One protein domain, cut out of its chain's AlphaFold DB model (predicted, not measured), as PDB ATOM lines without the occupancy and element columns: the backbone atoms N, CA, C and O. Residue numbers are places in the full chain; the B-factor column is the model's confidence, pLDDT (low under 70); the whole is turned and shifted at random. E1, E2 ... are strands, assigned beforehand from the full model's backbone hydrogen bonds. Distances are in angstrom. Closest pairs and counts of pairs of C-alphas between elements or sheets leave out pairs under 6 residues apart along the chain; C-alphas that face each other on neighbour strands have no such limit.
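AT A GLANCE: This is residues 42 to 176 of the 180 residues of an uncharacterized protein of Microbacterium oxydans (UniProt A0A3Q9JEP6). Here you see a sandwich of two four-stranded sheets face to face, their strands running nearly along one line, 5 degrees apart between the sheets. One sheet runs E1, E8, E5, E6 and the other E2, E3, E4, E7, both antiparallel. The printed part has 135 residues, with eight named strands, E1 to E8 along the chain, and no named helix; the class is all strand, with under half of the residues, 61, in named strands. The whole is compact, with a radius of gyration of the C-alphas of 16.2 A, and only just elongated, spanning 52 by 27 by 23 A.

HOW THE PARTS SIT: Start at E1, residues 50 to 57, an edge strand antiparallel to E8, residues 167 to 175; N 50 and O 174, 2.9 A apart, are within hydrogen-bond range, as are the pairs below. E8 is antiparallel to E5, residues 114 to 125, with N 120 and O 171 at 2.9 A. E5 forms a hairpin with E6, residues 134 to 137, with N 119 and O 136 at 2.9 A. E2, residues 65 to 70, E3, residues 88 to 96, and E4, residues 99 to 105, form a meander, each strand the antiparallel neighbour of the one before; look at N 68 and O 90, 2.8 A, and N 91 and O 103, 2.9 A. E4 is antiparallel to E7, residues 151 to 156, with N 102 and O 153 at 2.8 A. Between the sheets, the closest C-alphas of E4 and E6 are those of Lys 105 and Ser 136, 5.1 A apart.

IN THESE COORDINATES: Find C-alpha 50 at (-1.777, -19.056, 31.184), where E1 begins. E5 measures 30.6 A and bends by 68 degrees at residue 117; E8 measures 26.3 A, ending at C-alpha 175, (0.221, -13.202, 29.863).

THE WHOLE: The C-alphas farthest apart, Gly 77 and Glu 160, are 54.0 A apart. The printed part has no cut; the long links are E2 to E3 and E6 to E7. Confidence is low, under 70, at residues 74 to 85.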
ATOM      1  N   GLU A  42      -9.468 -10.542  23.096       93.88
ATOM      2  CA  GLU A  42      -8.992 -11.919  23.008       93.88
ATOM      3  C   GLU A  42      -7.475 -11.970  23.252       93.88
ATOM      4  O   GLU A  42      -6.762 -11.035  22.876       93.88
ATOM      5  N   PHE A  43      -7.010 -13.028  23.917       92.56
ATOM      6  CA  PHE A  43      -5.599 -13.335  24.156       92.56
ATOM      7  C   PHE A  43      -5.351 -14.815  23.865       92.56
ATOM      8  O   PHE A  43      -6.140 -15.655  24.312       92.56
ATOM      9  N   GLY A  44      -4.275 -15.127  23.148       90.50
ATOM     10  CA  GLY A  44      -3.941 -16.491  22.724       90.50
ATOM     11  C   GLY A  44      -2.588 -16.992  23.246       90.50
ATOM     12  O   GLY A  44      -1.902 -16.285  23.995       90.50
ATOM     13  N   PRO A  45      -2.176 -18.219  22.878       88.81
ATOM     14  CA  PRO A  45      -0.860 -18.775  23.209       88.81
ATOM     15  C   PRO A  45       0.319 -17.880  22.788       88.81
ATOM     16  O   PRO A  45       1.349 -17.867  23.462       88.81
ATOM     17  N   GLU A  46       0.161 -17.068  21.739       90.06
ATOM     18  CA  GLU A  46       1.141 -16.081  21.281       90.06
ATOM     19  C   GLU A  46       1.355 -14.904  22.251       90.06
ATOM     20  O   GLU A  46       2.444 -14.331  22.270       90.06
ATOM     21  N   ASP A  47       0.370 -14.581  23.100       91.25
ATOM     22  CA  ASP A  47       0.514 -13.616  24.200       91.25
ATOM     23  C   ASP A  47       1.195 -14.245  25.438       91.25
ATOM     24  O   ASP A  47       1.313 -13.604  26.485       91.25
ATOM     25  N   GLY A  48       1.607 -15.518  25.371       91.19
ATOM     26  CA  GLY A  48       2.124 -16.267  26.521       91.19
ATOM     27  C   GLY A  48       1.053 -16.525  27.584       91.19
ATOM     28  O   GLY A  48       1.342 -16.456  28.785       91.19
ATOM     29  N   VAL A  49      -0.195 -16.748  27.151       93.56
ATOM     30  CA  VAL A  49      -1.348 -16.893  28.046       93.56
ATOM     31  C   VAL A  49      -1.215 -18.097  28.982       93.56
ATOM     32  O   VAL A  49      -0.683 -19.150  28.639       93.56
ATOM     33  N   THR A  50      -1.695 -17.957  30.215       93.44
ATOM     34  CA  THR A  50      -1.777 -19.056  31.184       93.44
ATOM     35  C   THR A  50      -2.963 -18.843  32.114       93.44
ATOM     36  O   THR A  50      -3.055 -17.802  32.768       93.44
ATOM     37  N   VAL A  51      -3.839 -19.843  32.228       94.00
ATOM     38  CA  VAL A  51      -4.884 -19.900  33.257       94.00
ATOM     39  C   VAL A  51      -4.462 -20.882  34.347       94.00
ATOM     40  O   VAL A  51      -3.976 -21.981  34.094       94.00
ATOM     41  N   THR A  52      -4.623 -20.464  35.600       94.81
ATOM     42  CA  THR A  52      -4.382 -21.312  36.776       94.81
ATOM     43  C   THR A  52      -5.633 -21.367  37.633       94.81
ATOM     44  O   THR A  52      -6.207 -20.313  37.923       94.81
ATOM     45  N   THR A  53      -6.030 -22.578  38.030       95.75
ATOM     46  CA  THR A  53      -7.258 -22.851  38.786       95.75
ATOM     47  C   THR A  53      -6.895 -23.378  40.174       95.75
ATOM     48  O   THR A  53      -6.039 -24.251  40.328       95.75
ATOM     49  N   GLU A  54      -7.511 -22.818  41.211       95.56
ATOM     50  CA  GLU A  54      -7.139 -23.072  42.605       95.56
ATOM     51  C   GLU A  54      -8.386 -23.140  43.495       95.56
ATOM     52  O   GLU A  54      -9.237 -22.255  43.450       95.56
ATOM     53  N   ASP A  55      -8.499 -24.212  44.282       96.12
ATOM     54  CA  ASP A  55      -9.666 -24.521  45.113       96.12
ATOM     55  C   ASP A  55      -9.316 -24.431  46.599       96.12
ATOM     56  O   ASP A  55      -8.483 -25.190  47.100       96.12
ATOM     57  N   ILE A  56     -10.001 -23.544  47.322       95.69
ATOM     58  CA  ILE A  56      -9.871 -23.395  48.773       95.69
ATOM     59  C   ILE A  56     -11.154 -23.904  49.437       95.69
ATOM     60  O   ILE A  56     -12.229 -23.333  49.260       95.69
ATOM     61  N   VAL A  57     -11.050 -24.986  50.210       94.12
ATOM     62  CA  VAL A  57     -12.170 -25.513  51.008       94.12
ATOM     63  C   VAL A  57     -12.422 -24.578  52.191       94.12
ATOM     64  O   VAL A  57     -11.504 -24.293  52.959       94.12
ATOM     65  N   LEU A  58     -13.658 -24.106  52.340       92.38
ATOM     66  CA  LEU A  58     -14.057 -23.223  53.433       92.38
ATOM     67  C   LEU A  58     -14.449 -24.032  54.672       92.38
ATOM     68  O   LEU A  58     -14.994 -25.133  54.569       92.38
ATOM     69  N   VAL A  59     -14.178 -23.468  55.848       88.50
ATOM     70  CA  VAL A  59     -14.490 -24.069  57.149       88.50
ATOM     71  C   VAL A  59     -15.411 -23.115  57.921       88.50
ATOM     72  O   VAL A  59     -14.949 -22.050  58.339       88.50
ATOM     73  N   PRO A  60     -16.697 -23.463  58.118       84.31
ATOM     74  CA  PRO A  60     -17.625 -22.669  58.917       84.31
ATOM     75  C   PRO A  60     -17.133 -22.383  60.337       84.31
ATOM     76  O   PRO A  60     -16.550 -23.250  60.990       84.31
ATOM     77  N   GLY A  61     -17.426 -21.188  60.845       80.00
ATOM     78  CA  GLY A  61     -17.049 -20.756  62.190       80.00
ATOM     79  C   GLY A  61     -15.565 -20.430  62.378       80.00
ATOM     80  O   GLY A  61     -15.173 -20.115  63.501       80.00
ATOM     81  N   ALA A  62     -14.738 -20.499  61.327       74.88
ATOM     82  CA  ALA A  62     -13.335 -20.100  61.401       74.88
ATOM     83  C   ALA A  62     -13.170 -18.573  61.521       74.88
ATOM     84  O   ALA A  62     -12.249 -18.116  62.188       74.88
ATOM     85  N   GLY A  63     -14.042 -17.775  60.888       72.69
ATOM     86  CA  GLY A  63     -13.968 -16.303  60.867       72.69
ATOM     87  C   GLY A  63     -12.774 -15.685  60.112       72.69
ATOM     88  O   GLY A  63     -12.860 -14.525  59.698       72.69
ATOM     89  N   ASP A  64     -11.693 -16.446  59.927       82.62
ATOM     90  CA  ASP A  64     -10.469 -16.058  59.229       82.62
ATOM     91  C   ASP A  64     -10.694 -15.743  57.739       82.62
ATOM     92  O   ASP A  64     -11.650 -16.191  57.096       82.62
ATOM     93  N   GLU A  65      -9.771 -14.962  57.179       90.94
ATOM     94  CA  GLU A  65      -9.696 -14.680  55.749       90.94
ATOM     95  C   GLU A  65      -8.774 -15.698  55.066       90.94
ATOM     96  O   GLU A  65      -7.639 -15.915  55.490       90.94
ATOM     97  N   VAL A  66      -9.269 -16.337  54.005       94.31
ATOM     98  CA  VAL A  66      -8.550 -17.355  53.228       94.31
ATOM     99  C   VAL A  66      -8.523 -16.963  51.757       94.31
ATOM    100  O   VAL A  66      -9.498 -16.437  51.224       94.31
ATOM    101  N   GLY A  67      -7.411 -17.204  51.070       93.69
ATOM    102  CA  GLY A  67      -7.251 -16.712  49.707       93.69
ATOM    103  C   GLY A  67      -5.810 -16.674  49.243       93.69
ATOM    104  O   GLY A  67      -4.951 -17.390  49.759       93.69
ATOM    105  N   LYS A  68      -5.561 -15.813  48.258       94.81
ATOM    106  CA  LYS A  68      -4.260 -15.624  47.634       94.81
ATOM    107  C   LYS A  68      -4.038 -14.176  47.231       94.81
ATOM    108  O   LYS A  68      -4.904 -13.550  46.622       94.81
ATOM    109  N   GLU A  69      -2.838 -13.694  47.515       93.88
ATOM    110  CA  GLU A  69      -2.293 -12.452  46.983       93.88
ATOM    111  C   GLU A  69      -1.117 -12.784  46.061       93.88
ATOM    112  O   GLU A  69      -0.230 -13.560  46.422       93.88
ATOM    113  N   TRP A  70      -1.088 -12.185  44.874       93.56
ATOM    114  CA  TRP A  70       0.014 -12.320  43.923       93.56
ATOM    115  C   TRP A  70       0.862 -11.054  43.946       93.56
ATOM    116  O   TRP A  70       0.782 -10.225  43.038       93.56
ATOM    117  N   VAL A  71       1.624 -10.886  45.030       88.12
ATOM    118  CA  VAL A  71       2.501  -9.726  45.263       88.12
ATOM    119  C   VAL A  71       3.454  -9.520  44.082       88.12
ATOM    120  O   VAL A  71       3.963 -10.486  43.508       88.12
ATOM    121  N   ASP A  72       3.678  -8.258  43.714       82.81
ATOM    122  CA  ASP A  72       4.530  -7.892  42.582       82.81
ATOM    123  C   ASP A  72       5.968  -8.429  42.736       82.81
ATOM    124  O   ASP A  72       6.593  -8.327  43.794       82.81
ATOM    125  N   THR A  73       6.462  -9.064  41.673       79.75
ATOM    126  CA  THR A  73       7.744  -9.786  41.610       79.75
ATOM    127  C   THR A  73       8.415  -9.610  40.234       79.75
ATOM    128  O   THR A  73       8.614 -10.586  39.500       79.75
ATOM    129  N   PRO A  74       8.780  -8.372  39.847       67.62
ATOM    130  CA  PRO A  74       9.399  -8.099  38.558       67.62
ATOM    131  C   PRO A  74      10.859  -8.591  38.544       67.62
ATOM    132  O   PRO A  74      11.549  -8.503  39.569       67.62
ATOM    133  N   PRO A  75      11.379  -9.097  37.409       66.06
ATOM    134  CA  PRO A  75      12.757  -9.576  37.352       66.06
ATOM    135  C   PRO A  75      13.776  -8.447  37.624       66.06
ATOM    136  O   PRO A  75      13.558  -7.301  37.217       66.06
ATOM    137  N   PRO A  76      14.915  -8.726  38.292       62.53
ATOM    138  CA  PRO A  76      15.900  -7.699  38.627       62.53
ATOM    139  C   PRO A  76      16.404  -6.921  37.402       62.53
ATOM    140  O   PRO A  76      16.916  -7.499  36.446       62.53
ATOM    141  N   GLY A  77      16.292  -5.592  37.456       62.94
ATOM    142  CA  GLY A  77      16.673  -4.693  36.361       62.94
ATOM    143  C   GLY A  77      15.579  -4.450  35.314       62.94
ATOM    144  O   GLY A  77      15.751  -3.573  34.469       62.94
ATOM    145  N   THR A  78      14.442  -5.149  35.375       59.50
ATOM    146  CA  THR A  78      13.289  -4.870  34.513       59.50
ATOM    147  C   THR A  78      12.544  -3.635  35.014       59.50
ATOM    148  O   THR A  78      11.954  -3.646  36.092       59.50
ATOM    149  N   PHE A  79      12.520  -2.569  34.214       51.97
ATOM    150  CA  PHE A  79      11.571  -1.479  34.430       51.97
ATOM    151  C   PHE A  79      10.188  -1.947  33.963       51.97
ATOM    152  O   PHE A  79       9.921  -1.995  32.765       51.97
ATOM    153  N   VAL A  80       9.322  -2.297  34.912       57.41
ATOM    154  CA  VAL A  80       7.884  -2.484  34.685       57.41
ATOM    155  C   VAL A  80       7.177  -1.140  34.898       57.41
ATOM    156  O   VAL A  80       6.939  -0.731  36.036       57.41
ATOM    157  N   PRO A  81       6.879  -0.366  33.838       43.38
ATOM    158  CA  PRO A  81       6.093   0.841  34.021       43.38
ATOM    159  C   PRO A  81       4.670   0.460  34.467       43.38
ATOM    160  O   PRO A  81       4.061  -0.463  33.924       43.38
ATOM    161  N   TYR A  82       4.135   1.234  35.416       51.06
ATOM    162  CA  TYR A  82       2.745   1.202  35.904       51.06
ATOM    163  C   TYR A  82       2.342   0.116  36.928       51.06
ATOM    164  O   TYR A  82       1.147  -0.061  37.148       51.06
ATOM    165  N   ASP A  83       3.276  -0.517  37.646       49.72
ATOM    166  CA  ASP A  83       2.958  -1.504  38.709       49.72
ATOM    167  C   ASP A  83       2.242  -0.936  39.966       49.72
ATOM    168  O   ASP A  83       1.843  -1.645  40.887       49.72
ATOM    169  N   THR A  84       2.010   0.376  40.024       48.09
ATOM    170  CA  THR A  84       1.550   1.085  41.232       48.09
ATOM    171  C   THR A  84       0.040   1.006  41.519       48.09
ATOM    172  O   THR A  84      -0.470   1.818  42.290       48.09
ATOM    173  N   TRP A  85      -0.706   0.068  40.922       59.78
ATOM    174  CA  TRP A  85      -2.150  -0.121  41.187       59.78
ATOM    175  C   TRP A  85      -2.459  -1.113  42.332       59.78
ATOM    176  O   TRP A  85      -3.634  -1.328  42.675       59.78
ATOM    177  N   GLY A  86      -1.410  -1.676  42.939       75.94
ATOM    178  CA  GLY A  86      -1.456  -2.622  44.053       75.94
ATOM    179  C   GLY A  86      -1.333  -4.084  43.616       75.94
ATOM    180  O   GLY A  86      -1.173  -4.389  42.441       75.94
ATOM    181  N   THR A  87      -1.431  -4.989  44.583       89.50
ATOM    182  CA  THR A  87      -1.398  -6.442  44.371       89.50
ATOM    183  C   THR A  87      -2.701  -6.948  43.734       89.50
ATOM    184  O   THR A  87      -3.785  -6.462  44.068       89.50
ATOM    185  N   SER A  88      -2.619  -7.938  42.839       95.31
ATOM    186  CA  SER A  88      -3.779  -8.749  42.434       95.31
ATOM    187  C   SER A  88      -4.107  -9.773  43.524       95.31
ATOM    188  O   SER A  88      -3.191 -10.377  44.081       95.31
ATOM    189  N   TYR A  89      -5.385 -10.021  43.807       96.81
ATOM    190  CA  TYR A  89      -5.798 -10.946  44.872       96.81
ATOM    191  C   TYR A  89      -7.144 -11.621  44.605       96.81
ATOM    192  O   TYR A  89      -7.981 -11.102  43.861       96.81
ATOM    193  N   ALA A  90      -7.355 -12.759  45.265       98.12
ATOM    194  CA  ALA A  90      -8.644 -13.414  45.445       98.12
ATOM    195  C   ALA A  90      -8.757 -13.910  46.894       98.12
ATOM    196  O   ALA A  90      -8.003 -14.790  47.304       98.12
ATOM    197  N   ILE A  91      -9.688 -13.352  47.666       97.62
ATOM    198  CA  ILE A  91      -9.860 -13.623  49.103       97.62
ATOM    199  C   ILE A  91     -11.322 -13.913  49.439       97.62
ATOM    200  O   ILE A  91     -12.228 -13.377  48.806       97.62
ATOM    201  N   SER A  92     -11.552 -14.751  50.443       97.25
ATOM    202  CA  SER A  92     -12.863 -15.119  50.968       97.25
ATOM    203  C   SER A  92     -12.835 -15.086  52.489       97.25
ATOM    204  O   SER A  92     -11.895 -15.576  53.109       97.25
ATOM    205  N   ARG A  93     -13.893 -14.552  53.097       95.38
ATOM    206  CA  ARG A  93     -14.026 -14.432  54.550       95.38
ATOM    207  C   ARG A  93     -15.446 -14.757  54.997       95.38
ATOM    208  O   ARG A  93     -16.409 -14.335  54.361       95.38
ATOM    209  N   GLU A  94     -15.583 -15.447  56.126       94.50
ATOM    210  CA  GLU A  94     -16.869 -15.581  56.817       94.50
ATOM    211  C   GLU A  94     -17.244 -14.242  57.486       94.50
ATOM    212  O   GLU A  94     -16.545 -13.749  58.376       94.50
ATOM    213  N   ILE A  95     -18.331 -13.616  57.024       92.69
ATOM    214  CA  ILE A  95     -18.811 -12.307  57.513       92.69
ATOM    215  C   ILE A  95     -20.030 -12.424  58.438       92.69
ATOM    216  O   ILE A  95     -20.304 -11.521  59.229       92.69
ATOM    217  N   ALA A  96     -20.729 -13.556  58.381       90.38
ATOM    218  CA  ALA A  96     -21.639 -14.057  59.405       90.38
ATOM    219  C   ALA A  96     -21.574 -15.593  59.381       90.38
ATOM    220  O   ALA A  96     -21.128 -16.160  58.389       90.38
ATOM    221  N   TYR A  97     -22.012 -16.272  60.444       88.75
ATOM    222  CA  TYR A  97     -21.954 -17.739  60.518       88.75
ATOM    223  C   TYR A  97     -22.621 -18.398  59.296       88.75
ATOM    224  O   TYR A  97     -23.789 -18.119  59.016       88.75
ATOM    225  N   LEU A  98     -21.878 -19.258  58.587       90.88
ATOM    226  CA  LEU A  98     -22.278 -19.888  57.316       90.88
ATOM    227  C   LEU A  98     -22.533 -18.896  56.159       90.88
ATOM    228  O   LEU A  98     -23.263 -19.233  55.229       90.88
ATOM    229  N   PHE A  99     -21.967 -17.685  56.179       93.81
ATOM    230  CA  PHE A  99     -22.122 -16.695  55.107       93.81
ATOM    231  C   PHE A  99     -20.793 -16.021  54.748       93.81
ATOM    232  O   PHE A  99     -20.192 -15.301  55.554       93.81
ATOM    233  N   TYR A 100     -20.348 -16.244  53.513       95.94
ATOM    234  CA  TYR A 100     -19.042 -15.823  53.015       95.94
ATOM    235  C   TYR A 100     -19.144 -14.628  52.062       95.94
ATOM    236  O   TYR A 100     -20.018 -14.583  51.191       95.94
ATOM    237  N   GLU A 101     -18.205 -13.693  52.201       96.94
ATOM    238  CA  GLU A 101     -17.916 -12.627  51.241       96.94
ATOM    239  C   GLU A 101     -16.600 -12.932  50.525       96.94
ATOM    240  O   GLU A 101     -15.569 -13.133  51.170       96.94
ATOM    241  N   GLY A 102     -16.635 -12.928  49.194       97.69
ATOM    242  CA  GLY A 102     -15.491 -13.183  48.329       97.69
ATOM    243  C   GLY A 102     -15.156 -11.949  47.507       97.69
ATOM    244  O   GLY A 102     -16.046 -11.374  46.879       97.69
ATOM    245  N   LYS A 103     -13.882 -11.561  47.483       98.06
ATOM    246  CA  LYS A 103     -13.356 -10.420  46.724       98.06
ATOM    247  C   LYS A 103     -12.305 -10.878  45.724       98.06
ATOM    248  O   LYS A 103     -11.494 -11.748  46.038       98.06
ATOM    249  N   ALA A 104     -12.286 -10.270  44.542       98.12
ATOM    250  CA  ALA A 104     -11.238 -10.491  43.549       98.12
ATOM    251  C   ALA A 104     -10.857  -9.206  42.814       98.12
ATOM    252  O   ALA A 104     -11.727  -8.410  42.449       98.12
ATOM    253  N   LYS A 105      -9.559  -9.034  42.542       96.75
ATOM    254  CA  LYS A 105      -9.013  -7.890  41.805       96.75
ATOM    255  C   LYS A 105      -7.835  -8.304  40.920       96.75
ATOM    256  O   LYS A 105      -6.851  -8.842  41.418       96.75
ATOM    257  N   ALA A 106      -7.903  -7.976  39.629       96.38
ATOM    258  CA  ALA A 106      -6.757  -8.003  38.720       96.38
ATOM    259  C   ALA A 106      -6.113  -6.612  38.678       96.38
ATOM    260  O   ALA A 106      -6.704  -5.658  38.171       96.38
ATOM    261  N   ALA A 107      -4.907  -6.477  39.225       93.81
ATOM    262  CA  ALA A 107      -4.214  -5.196  39.336       93.81
ATOM    263  C   ALA A 107      -3.271  -4.878  38.159       93.81
ATOM    264  O   ALA A 107      -2.767  -3.760  38.087       93.81
ATOM    265  N   ALA A 108      -3.071  -5.824  37.229       92.81
ATOM    266  CA  ALA A 108      -2.076  -5.776  36.149       92.81
ATOM    267  C   ALA A 108      -0.603  -5.762  36.590       92.81
ATOM    268  O   ALA A 108       0.268  -5.439  35.777       92.81
ATOM    269  N   ASN A 109      -0.328  -6.164  37.832       91.44
ATOM    270  CA  ASN A 109       1.028  -6.363  38.336       91.44
ATOM    271  C   ASN A 109       1.703  -7.611  37.740       91.44
ATOM    272  O   ASN A 109       1.026  -8.476  37.162       91.44
ATOM    273  N   VAL A 110       3.025  -7.725  37.896       90.94
ATOM    274  CA  VAL A 110       3.790  -8.891  37.426       90.94
ATOM    275  C   VAL A 110       4.001  -9.892  38.563       90.94
ATOM    276  O   VAL A 110       4.575  -9.583  39.600       90.94
ATOM    277  N   TYR A 111       3.558 -11.131  38.367       89.56
ATOM    278  CA  TYR A 111       3.764 -12.227  39.307       89.56
ATOM    279  C   TYR A 111       4.527 -13.367  38.635       89.56
ATOM    280  O   TYR A 111       4.070 -13.912  37.630       89.56
ATOM    281  N   ASN A 112       5.675 -13.750  39.205       89.69
ATOM    282  CA  ASN A 112       6.502 -14.860  38.717       89.69
ATOM    283  C   ASN A 112       6.797 -14.767  37.200       89.69
ATOM    284  O   ASN A 112       6.707 -15.749  36.466       89.69
ATOM    285  N   GLY A 113       7.104 -13.556  36.722       88.12
ATOM    286  CA  GLY A 113       7.426 -13.281  35.317       88.12
ATOM    287  C   GLY A 113       6.239 -13.089  34.364       88.12
ATOM    288  O   GLY A 113       6.483 -12.738  33.215       88.12
ATOM    289  N   GLN A 114       4.983 -13.248  34.801       91.50
ATOM    290  CA  GLN A 114       3.788 -13.021  33.969       91.50
ATOM    291  C   GLN A 114       2.901 -11.897  34.527       91.50
ATOM    292  O   GLN A 114       2.766 -11.747  35.740       91.50
ATOM    293  N   ARG A 115       2.240 -11.124  33.660       92.81
ATOM    294  CA  ARG A 115       1.292 -10.069  34.063       92.81
ATOM    295  C   ARG A 115      -0.085 -10.665  34.344       92.81
ATOM    296  O   ARG A 115      -0.630 -11.347  33.482       92.81
ATOM    297  N   ILE A 116      -0.681 -10.382  35.506       94.56
ATOM    298  CA  ILE A 116      -2.040 -10.850  35.844       94.56
ATOM    299  C   ILE A 116      -3.091  -9.927  35.222       94.56
ATOM    300  O   ILE A 116      -3.256  -8.786  35.655       94.56
ATOM    301  N   ILE A 117      -3.837 -10.433  34.237       95.62
ATOM    302  CA  ILE A 117      -4.847  -9.652  33.504       95.62
ATOM    303  C   ILE A 117      -6.284  -9.962  33.913       95.62
ATOM    304  O   ILE A 117      -7.156  -9.119  33.723       95.62
ATOM    305  N   GLN A 118      -6.553 -11.122  34.516       97.75
ATOM    306  CA  GLN A 118      -7.875 -11.439  35.057       97.75
ATOM    307  C   GLN A 118      -7.763 -12.277  36.329       97.75
ATOM    308  O   GLN A 118      -6.934 -13.182  36.418       97.75
ATOM    309  N   VAL A 119      -8.637 -11.992  37.292       98.31
ATOM    310  CA  VAL A 119      -8.875 -12.826  38.471       98.31
ATOM    311  C   VAL A 119     -10.377 -13.065  38.576       98.31
ATOM    312  O   VAL A 119     -11.151 -12.113  38.697       98.31
ATOM    313  N   CYS A 120     -10.791 -14.327  38.529       98.50
ATOM    314  CA  CYS A 120     -12.177 -14.739  38.725       98.50
ATOM    315  C   CYS A 120     -12.336 -15.545  40.012       98.50
ATOM    316  O   CYS A 120     -11.459 -16.323  40.374       98.50
ATOM    317  N   ILE A 121     -13.500 -15.414  40.644       98.50
ATOM    318  CA  ILE A 121     -13.908 -16.186  41.818       98.50
ATOM    319  C   ILE A 121     -15.293 -16.797  41.619       98.50
ATOM    320  O   ILE A 121     -16.165 -16.194  40.987       98.50
ATOM    321  N   GLN A 122     -15.511 -17.982  42.181       98.25
ATOM    322  CA  GLN A 122     -16.829 -18.597  42.308       98.25
ATOM    323  C   GLN A 122     -16.895 -19.465  43.567       98.25
ATOM    324  O   GLN A 122     -15.987 -20.244  43.839       98.25
ATOM    325  N   TYR A 123     -18.013 -19.398  44.288       97.75
ATOM    326  CA  TYR A 123     -18.327 -20.392  45.310       97.75
ATOM    327  C   TYR A 123     -18.969 -21.628  44.679       97.75
ATOM    328  O   TYR A 123     -19.936 -21.509  43.922       97.75
ATOM    329  N   GLN A 124     -18.456 -22.812  45.002       96.88
ATOM    330  CA  GLN A 124     -18.947 -24.098  44.508       96.88
ATOM    331  C   GLN A 124     -19.279 -25.068  45.652       96.88
ATOM    332  O   GLN A 124     -18.735 -24.965  46.747       96.88
ATOM    333  N   ARG A 125     -20.154 -26.041  45.383       94.25
ATOM    334  CA  ARG A 125     -20.453 -27.188  46.256       94.25
ATOM    335  C   ARG A 125     -20.714 -28.408  45.371       94.25
ATOM    336  O   ARG A 125     -21.464 -28.303  44.406       94.25
ATOM    337  N   ASN A 126     -20.062 -29.545  45.637       92.00
ATOM    338  CA  ASN A 126     -20.030 -30.703  44.716       92.00
ATOM    339  C   ASN A 126     -19.647 -30.339  43.256       92.00
ATOM    340  O   ASN A 126     -20.181 -30.910  42.308       92.00
ATOM    341  N   GLY A 127     -18.755 -29.359  43.060       89.44
ATOM    342  CA  GLY A 127     -18.353 -28.872  41.729       89.44
ATOM    343  C   GLY A 127     -19.415 -28.049  40.981       89.44
ATOM    344  O   GLY A 127     -19.171 -27.612  39.859       89.44
ATOM    345  N   VAL A 128     -20.584 -27.810  41.584       92.50
ATOM    346  CA  VAL A 128     -21.639 -26.941  41.044       92.50
ATOM    347  C   VAL A 128     -21.499 -25.551  41.655       92.50
ATOM    348  O   VAL A 128     -21.345 -25.420  42.868       92.50
ATOM    349  N   GLY A 129     -21.577 -24.502  40.835       93.81
ATOM    350  CA  GLY A 129     -21.591 -23.119  41.314       93.81
ATOM    351  C   GLY A 129     -22.811 -22.827  42.191       93.81
ATOM    352  O   GLY A 129     -23.941 -22.934  41.722       93.81
ATOM    353  N   VAL A 130     -22.579 -22.431  43.445       94.88
ATOM    354  CA  VAL A 130     -23.615 -21.928  44.371       94.88
ATOM    355  C   VAL A 130     -23.709 -20.397  44.369       94.88
ATOM    356  O   VAL A 130     -24.616 -19.834  44.973       94.88
ATOM    357  N   ALA A 131     -22.799 -19.733  43.653       94.69
ATOM    358  CA  ALA A 131     -22.847 -18.316  43.309       94.69
ATOM    359  C   ALA A 131     -22.405 -18.109  41.847       94.69
ATOM    360  O   ALA A 131     -21.790 -18.990  41.234       94.69
ATOM    361  N   ASP A 132     -22.674 -16.925  41.295       94.62
ATOM    362  CA  ASP A 132     -22.121 -16.507  40.002       94.62
ATOM    363  C   ASP A 132     -20.585 -16.534  40.025       94.62
ATOM    364  O   ASP A 132     -19.958 -16.123  41.010       94.62
ATOM    365  N   ARG A 133     -19.965 -16.908  38.898       96.75
ATOM    366  CA  ARG A 133     -18.550 -16.594  38.664       96.75
ATOM    367  C   ARG A 133     -18.418 -15.089  38.425       96.75
ATOM    368  O   ARG A 133     -19.024 -14.556  37.496       96.75
ATOM    369  N   ARG A 134     -17.621 -14.402  39.243       98.00
ATOM    370  CA  ARG A 134     -17.361 -12.958  39.141       98.00
ATOM    371  C   ARG A 134     -15.891 -12.731  38.814       98.00
ATOM    372  O   ARG A 134     -15.034 -13.346  39.436       98.00
ATOM    373  N   CYS A 135     -15.608 -11.872  37.837       98.25
ATOM    374  CA  CYS A 135     -14.261 -11.651  37.308       98.25
ATOM    375  C   CYS A 135     -13.879 -10.171  37.347       98.25
ATOM    376  O   CYS A 135     -14.582  -9.336  36.778       98.25
ATOM    377  N   SER A 136     -12.738  -9.866  37.958       98.00
ATOM    378  CA  SER A 136     -12.036  -8.600  37.772       98.00
ATOM    379  C   SER A 136     -11.067  -8.765  36.605       98.00
ATOM    380  O   SER A 136     -10.206  -9.642  36.643       98.00
ATOM    381  N   GLY A 137     -11.224  -7.957  35.558       96.69
ATOM    382  CA  GLY A 137     -10.301  -7.898  34.425       96.69
ATOM    383  C   GLY A 137      -9.578  -6.558  34.398       96.69
ATOM    384  O   GLY A 137     -10.222  -5.511  34.499       96.69
ATOM    385  N   ALA A 138      -8.260  -6.585  34.237       94.56
ATOM    386  CA  ALA A 138      -7.465  -5.411  33.921       94.56
ATOM    387  C   ALA A 138      -7.631  -5.014  32.444       94.56
ATOM    388  O   ALA A 138      -8.001  -5.832  31.601       94.56
ATOM    389  N   THR A 139      -7.337  -3.756  32.119       92.75
ATOM    390  CA  THR A 139      -7.498  -3.213  30.761       92.75
ATOM    391  C   THR A 139      -6.223  -2.521  30.307       92.75
ATOM    392  O   THR A 139      -5.745  -1.601  30.974       92.75
ATOM    393  N   SER A 140      -5.698  -2.920  29.148       90.62
ATOM    394  CA  SER A 140      -4.620  -2.192  28.475       90.62
ATOM    395  C   SER A 140      -5.143  -0.968  27.718       90.62
ATOM    396  O   SER A 140      -6.270  -0.952  27.223       90.62
ATOM    397  N   THR A 141      -4.300   0.054  27.589       86.12
ATOM    398  CA  THR A 141      -4.495   1.209  26.702       86.12
ATOM    399  C   THR A 141      -3.534   1.208  25.505       86.12
ATOM    400  O   THR A 141      -3.279   2.271  24.942       86.12
ATOM    401  N   GLY A 142      -2.938   0.059  25.155       83.44
ATOM    402  CA  GLY A 142      -1.941  -0.080  24.078       83.44
ATOM    403  C   GLY A 142      -0.552   0.490  24.406       83.44
ATOM    404  O   GLY A 142       0.324   0.534  23.549       83.44
ATOM    405  N   SER A 143      -0.360   0.976  25.633       83.06
ATOM    406  CA  SER A 143       0.878   1.617  26.115       83.06
ATOM    407  C   SER A 143       1.064   1.554  27.634       83.06
ATOM    408  O   SER A 143       2.135   1.870  28.144       83.06
ATOM    409  N   ALA A 144       0.014   1.173  28.363       84.69
ATOM    410  CA  ALA A 144      -0.030   1.034  29.809       84.69
ATOM    411  C   ALA A 144      -1.168   0.076  30.170       84.69
ATOM    412  O   ALA A 144      -2.155  -0.009  29.437       84.69
ATOM    413  N   TRP A 145      -1.079  -0.580  31.325       89.88
ATOM    414  CA  TRP A 145      -2.196  -1.330  31.895       89.88
ATOM    415  C   TRP A 145      -2.862  -0.562  33.039       89.88
ATOM    416  O   TRP A 145      -2.236   0.244  33.732       89.88
ATOM    417  N   ARG A 146      -4.158  -0.817  33.231       90.38
ATOM    418  CA  ARG A 146      -4.973  -0.297  34.332       90.38
ATOM    419  C   ARG A 146      -5.628  -1.458  35.065       90.38
ATOM    420  O   ARG A 146      -6.202  -2.336  34.421       90.38
ATOM    421  N   ALA A 147      -5.576  -1.427  36.393       92.56
ATOM    422  CA  ALA A 147      -6.268  -2.396  37.234       92.56
ATOM    423  C   ALA A 147      -7.779  -2.437  36.953       92.56
ATOM    424  O   ALA A 147      -8.407  -1.409  36.685       92.56
ATOM    425  N   GLY A 148      -8.356  -3.630  37.070       93.12
ATOM    426  CA  GLY A 148      -9.798  -3.823  37.093       93.12
ATOM    427  C   GLY A 148     -10.426  -3.287  38.380       93.12
ATOM    428  O   GLY A 148      -9.760  -3.110  39.405       93.12
ATOM    429  N   ALA A 149     -11.741  -3.068  38.339       94.69
ATOM    430  CA  ALA A 149     -12.524  -2.887  39.557       94.69
ATOM    431  C   ALA A 149     -12.468  -4.168  40.407       94.69
ATOM    432  O   ALA A 149     -12.416  -5.273  39.861       94.69
ATOM    433  N   GLU A 150     -12.503  -4.032  41.732       96.62
ATOM    434  CA  GLU A 150     -12.764  -5.179  42.603       96.62
ATOM    435  C   GLU A 150     -14.171  -5.723  42.321       96.62
ATOM    436  O   GLU A 150     -15.119  -4.956  42.132       96.62
ATOM    437  N   VAL A 151     -14.309  -7.048  42.298       97.88
ATOM    438  CA  VAL A 151     -15.607  -7.720  42.213       97.88
ATOM    439  C   VAL A 151     -15.910  -8.475  43.496       97.88
ATOM    440  O   VAL A 151     -15.031  -9.113  44.075       97.88
ATOM    441  N   LEU A 152     -17.178  -8.420  43.902       97.56
ATOM    442  CA  LEU A 152     -17.713  -9.125  45.061       97.56
ATOM    443  C   LEU A 152     -18.596 -10.297  44.615       97.56
ATOM    444  O   LEU A 152     -19.369 -10.182  43.653       97.56
ATOM    445  N   SER A 153     -18.506 -11.406  45.344       97.38
ATOM    446  CA  SER A 153     -19.428 -12.542  45.287       97.38
ATOM    447  C   SER A 153     -19.780 -12.982  46.711       97.38
ATOM    448  O   SER A 153     -19.003 -12.761  47.636       97.38
ATOM    449  N   TYR A 154     -20.945 -13.600  46.894       96.50
ATOM    450  CA  TYR A 154     -21.448 -14.031  48.202       96.50
ATOM    451  C   TYR A 154     -22.028 -15.439  48.107       96.50
ATOM    452  O   TYR A 154     -22.650 -15.777  47.098       96.50
ATOM    453  N   ALA A 155     -21.876 -16.240  49.160       95.62
ATOM    454  CA  ALA A 155     -22.525 -17.544  49.274       95.62
ATOM    455  C   ALA A 155     -22.871 -17.884  50.725       95.62
ATOM    456  O   ALA A 155     -22.153 -17.511  51.651       95.62
ATOM    457  N   SER A 156     -23.949 -18.646  50.906       92.00
ATOM    458  CA  SER A 156     -24.265 -19.319  52.164       92.00
ATOM    459  C   SER A 156     -23.820 -20.780  52.137       92.00
ATOM    460  O   SER A 156     -23.964 -21.468  51.117       92.00
ATOM    461  N   ASP A 157     -23.304 -21.267  53.265       89.62
ATOM    462  CA  ASP A 157     -23.008 -22.682  53.475       89.62
ATOM    463  C   ASP A 157     -24.234 -23.476  53.955       89.62
ATOM    464  O   ASP A 157     -25.279 -22.911  54.285       89.62
ATOM    465  N   SER A 158     -24.114 -24.804  53.985       86.31
ATOM    466  CA  SER A 158     -25.134 -25.660  54.597       86.31
ATOM    467  C   SER A 158     -24.962 -25.733  56.123       86.31
ATOM    468  O   SER A 158     -23.847 -25.955  56.590       86.31
ATOM    469  N   PRO A 159     -26.044 -25.637  56.921       84.62
ATOM    470  CA  PRO A 159     -26.001 -25.903  58.361       84.62
ATOM    471  C   PRO A 159     -25.942 -27.405  58.707       84.62
ATOM    472  O   PRO A 159     -25.883 -27.763  59.883       84.62
ATOM    473  N   GLU A 160     -26.011 -28.300  57.718       86.81
ATOM    474  CA  GLU A 160     -25.998 -29.749  57.929       86.81
ATOM    475  C   GLU A 160     -24.568 -30.280  58.117       86.81
ATOM    476  O   GLU A 160     -23.737 -30.180  57.219       86.81
ATOM    477  N   LEU A 161     -24.308 -30.953  59.246       79.00
ATOM    478  CA  LEU A 161     -22.987 -31.489  59.636       79.00
ATOM    479  C   LEU A 161     -22.349 -32.503  58.661       79.00
ATOM    480  O   LEU A 161     -21.208 -32.909  58.866       79.00
ATOM    481  N   VAL A 162     -23.089 -32.961  57.649       85.50
ATOM    482  CA  VAL A 162     -22.647 -33.942  56.639       85.50
ATOM    483  C   VAL A 162     -22.844 -33.450  55.201       85.50
ATOM    484  O   VAL A 162     -22.674 -34.225  54.259       85.50
ATOM    485  N   ALA A 163     -23.214 -32.182  55.010       87.62
ATOM    486  CA  ALA A 163     -23.275 -31.596  53.680       87.62
ATOM    487  C   ALA A 163     -21.861 -31.426  53.087       87.62
ATOM    488  O   ALA A 163     -20.888 -31.273  53.830       87.62
ATOM    489  N   PRO A 164     -21.721 -31.421  51.749       90.81
ATOM    490  CA  PRO A 164     -20.446 -31.111  51.118       90.81
ATOM    491  C   PRO A 164     -20.037 -29.666  51.441       90.81
ATOM    492  O   PRO A 164     -20.893 -28.778  51.359       90.81
ATOM    493  N   PRO A 165     -18.757 -29.406  51.763       90.25
ATOM    494  CA  PRO A 165     -18.296 -28.069  52.114       90.25
ATOM    495  C   PRO A 165     -18.387 -27.118  50.919       90.25
ATOM    496  O   PRO A 165     -18.329 -27.535  49.756       90.25
ATOM    497  N   THR A 166     -18.482 -25.821  51.207       94.50
ATOM    498  CA  THR A 166     -18.315 -24.794  50.175       94.50
ATOM    499  C   THR A 166     -16.841 -24.658  49.803       94.50
ATOM    500  O   THR A 166     -15.965 -24.622  50.663       94.50
ATOM    501  N   VAL A 167     -16.567 -24.564  48.506       96.00
ATOM    502  CA  VAL A 167     -15.238 -24.325  47.939       96.00
ATOM    503  C   VAL A 167     -15.219 -22.932  47.328       96.00
ATOM    504  O   VAL A 167     -16.089 -22.588  46.529       96.00
ATOM    505  N   PHE A 168     -14.227 -22.128  47.689       97.62
ATOM    506  CA  PHE A 168     -13.889 -20.888  47.004       97.62
ATOM    507  C   PHE A 168     -12.920 -21.225  45.868       97.62
ATOM    508  O   PHE A 168     -11.734 -21.458  46.105       97.62
ATOM    509  N   ARG A 169     -13.449 -21.310  44.641       97.81
ATOM    510  CA  ARG A 169     -12.661 -21.535  43.426       97.81
ATOM    511  C   ARG A 169     -12.178 -20.207  42.866       97.81
ATOM    512  O   ARG A 169     -12.959 -19.267  42.702       97.81
ATOM    513  N   ILE A 170     -10.899 -20.175  42.527       98.19
ATOM    514  CA  ILE A 170     -10.166 -19.039  41.985       98.19
ATOM    515  C   ILE A 170      -9.655 -19.426  40.594       98.19
ATOM    516  O   ILE A 170      -9.105 -20.512  40.422       98.19
ATOM    517  N   TRP A 171      -9.774 -18.524  39.619       97.75
ATOM    518  CA  TRP A 171      -9.034 -18.591  38.354       97.75
ATOM    519  C   TRP A 171      -8.169 -17.342  38.203       97.75
ATOM    520  O   TRP A 171      -8.639 -16.233  38.459       97.75
ATOM    521  N   THR A 172      -6.933 -17.510  37.737       97.12
ATOM    522  CA  THR A 172      -6.033 -16.395  37.395       97.12
ATOM    523  C   THR A 172      -5.551 -16.528  35.962       97.12
ATOM    524  O   THR A 172      -4.867 -17.504  35.653       97.12
ATOM    525  N   THR A 173      -5.848 -15.532  35.128       96.88
ATOM    526  CA  THR A 173      -5.350 -15.413  33.750       96.88
ATOM    527  C   THR A 173      -4.131 -14.500  33.728       96.88
ATOM    528  O   THR A 173      -4.202 -13.351  34.188       96.88
ATOM    529  N   ARG A 174      -3.018 -14.994  33.185       95.00
ATOM    530  CA  ARG A 174      -1.761 -14.253  33.015       95.00
ATOM    531  C   ARG A 174      -1.290 -14.282  31.560       95.00
ATOM    532  O   ARG A 174      -1.725 -15.154  30.817       95.00
ATOM    533  N   ILE A 175      -0.421 -13.341  31.188       94.25
ATOM    534  CA  ILE A 175       0.221 -13.202  29.863       94.25
ATOM    535  C   ILE A 175       1.679 -12.721  30.011       94.25
ATOM    536  O   ILE A 175       2.099 -12.355  31.115       94.25
ATOM    537  N   ASP A 176       2.442 -12.657  28.919       91.69
ATOM    538  CA  ASP A 176       3.752 -11.991  28.879       91.69
ATOM    539  C   ASP A 176       3.619 -10.489  29.260       91.69
ATOM    540  O   ASP A 176       2.784  -9.770  28.697       91.69
TER     541      ASP A 176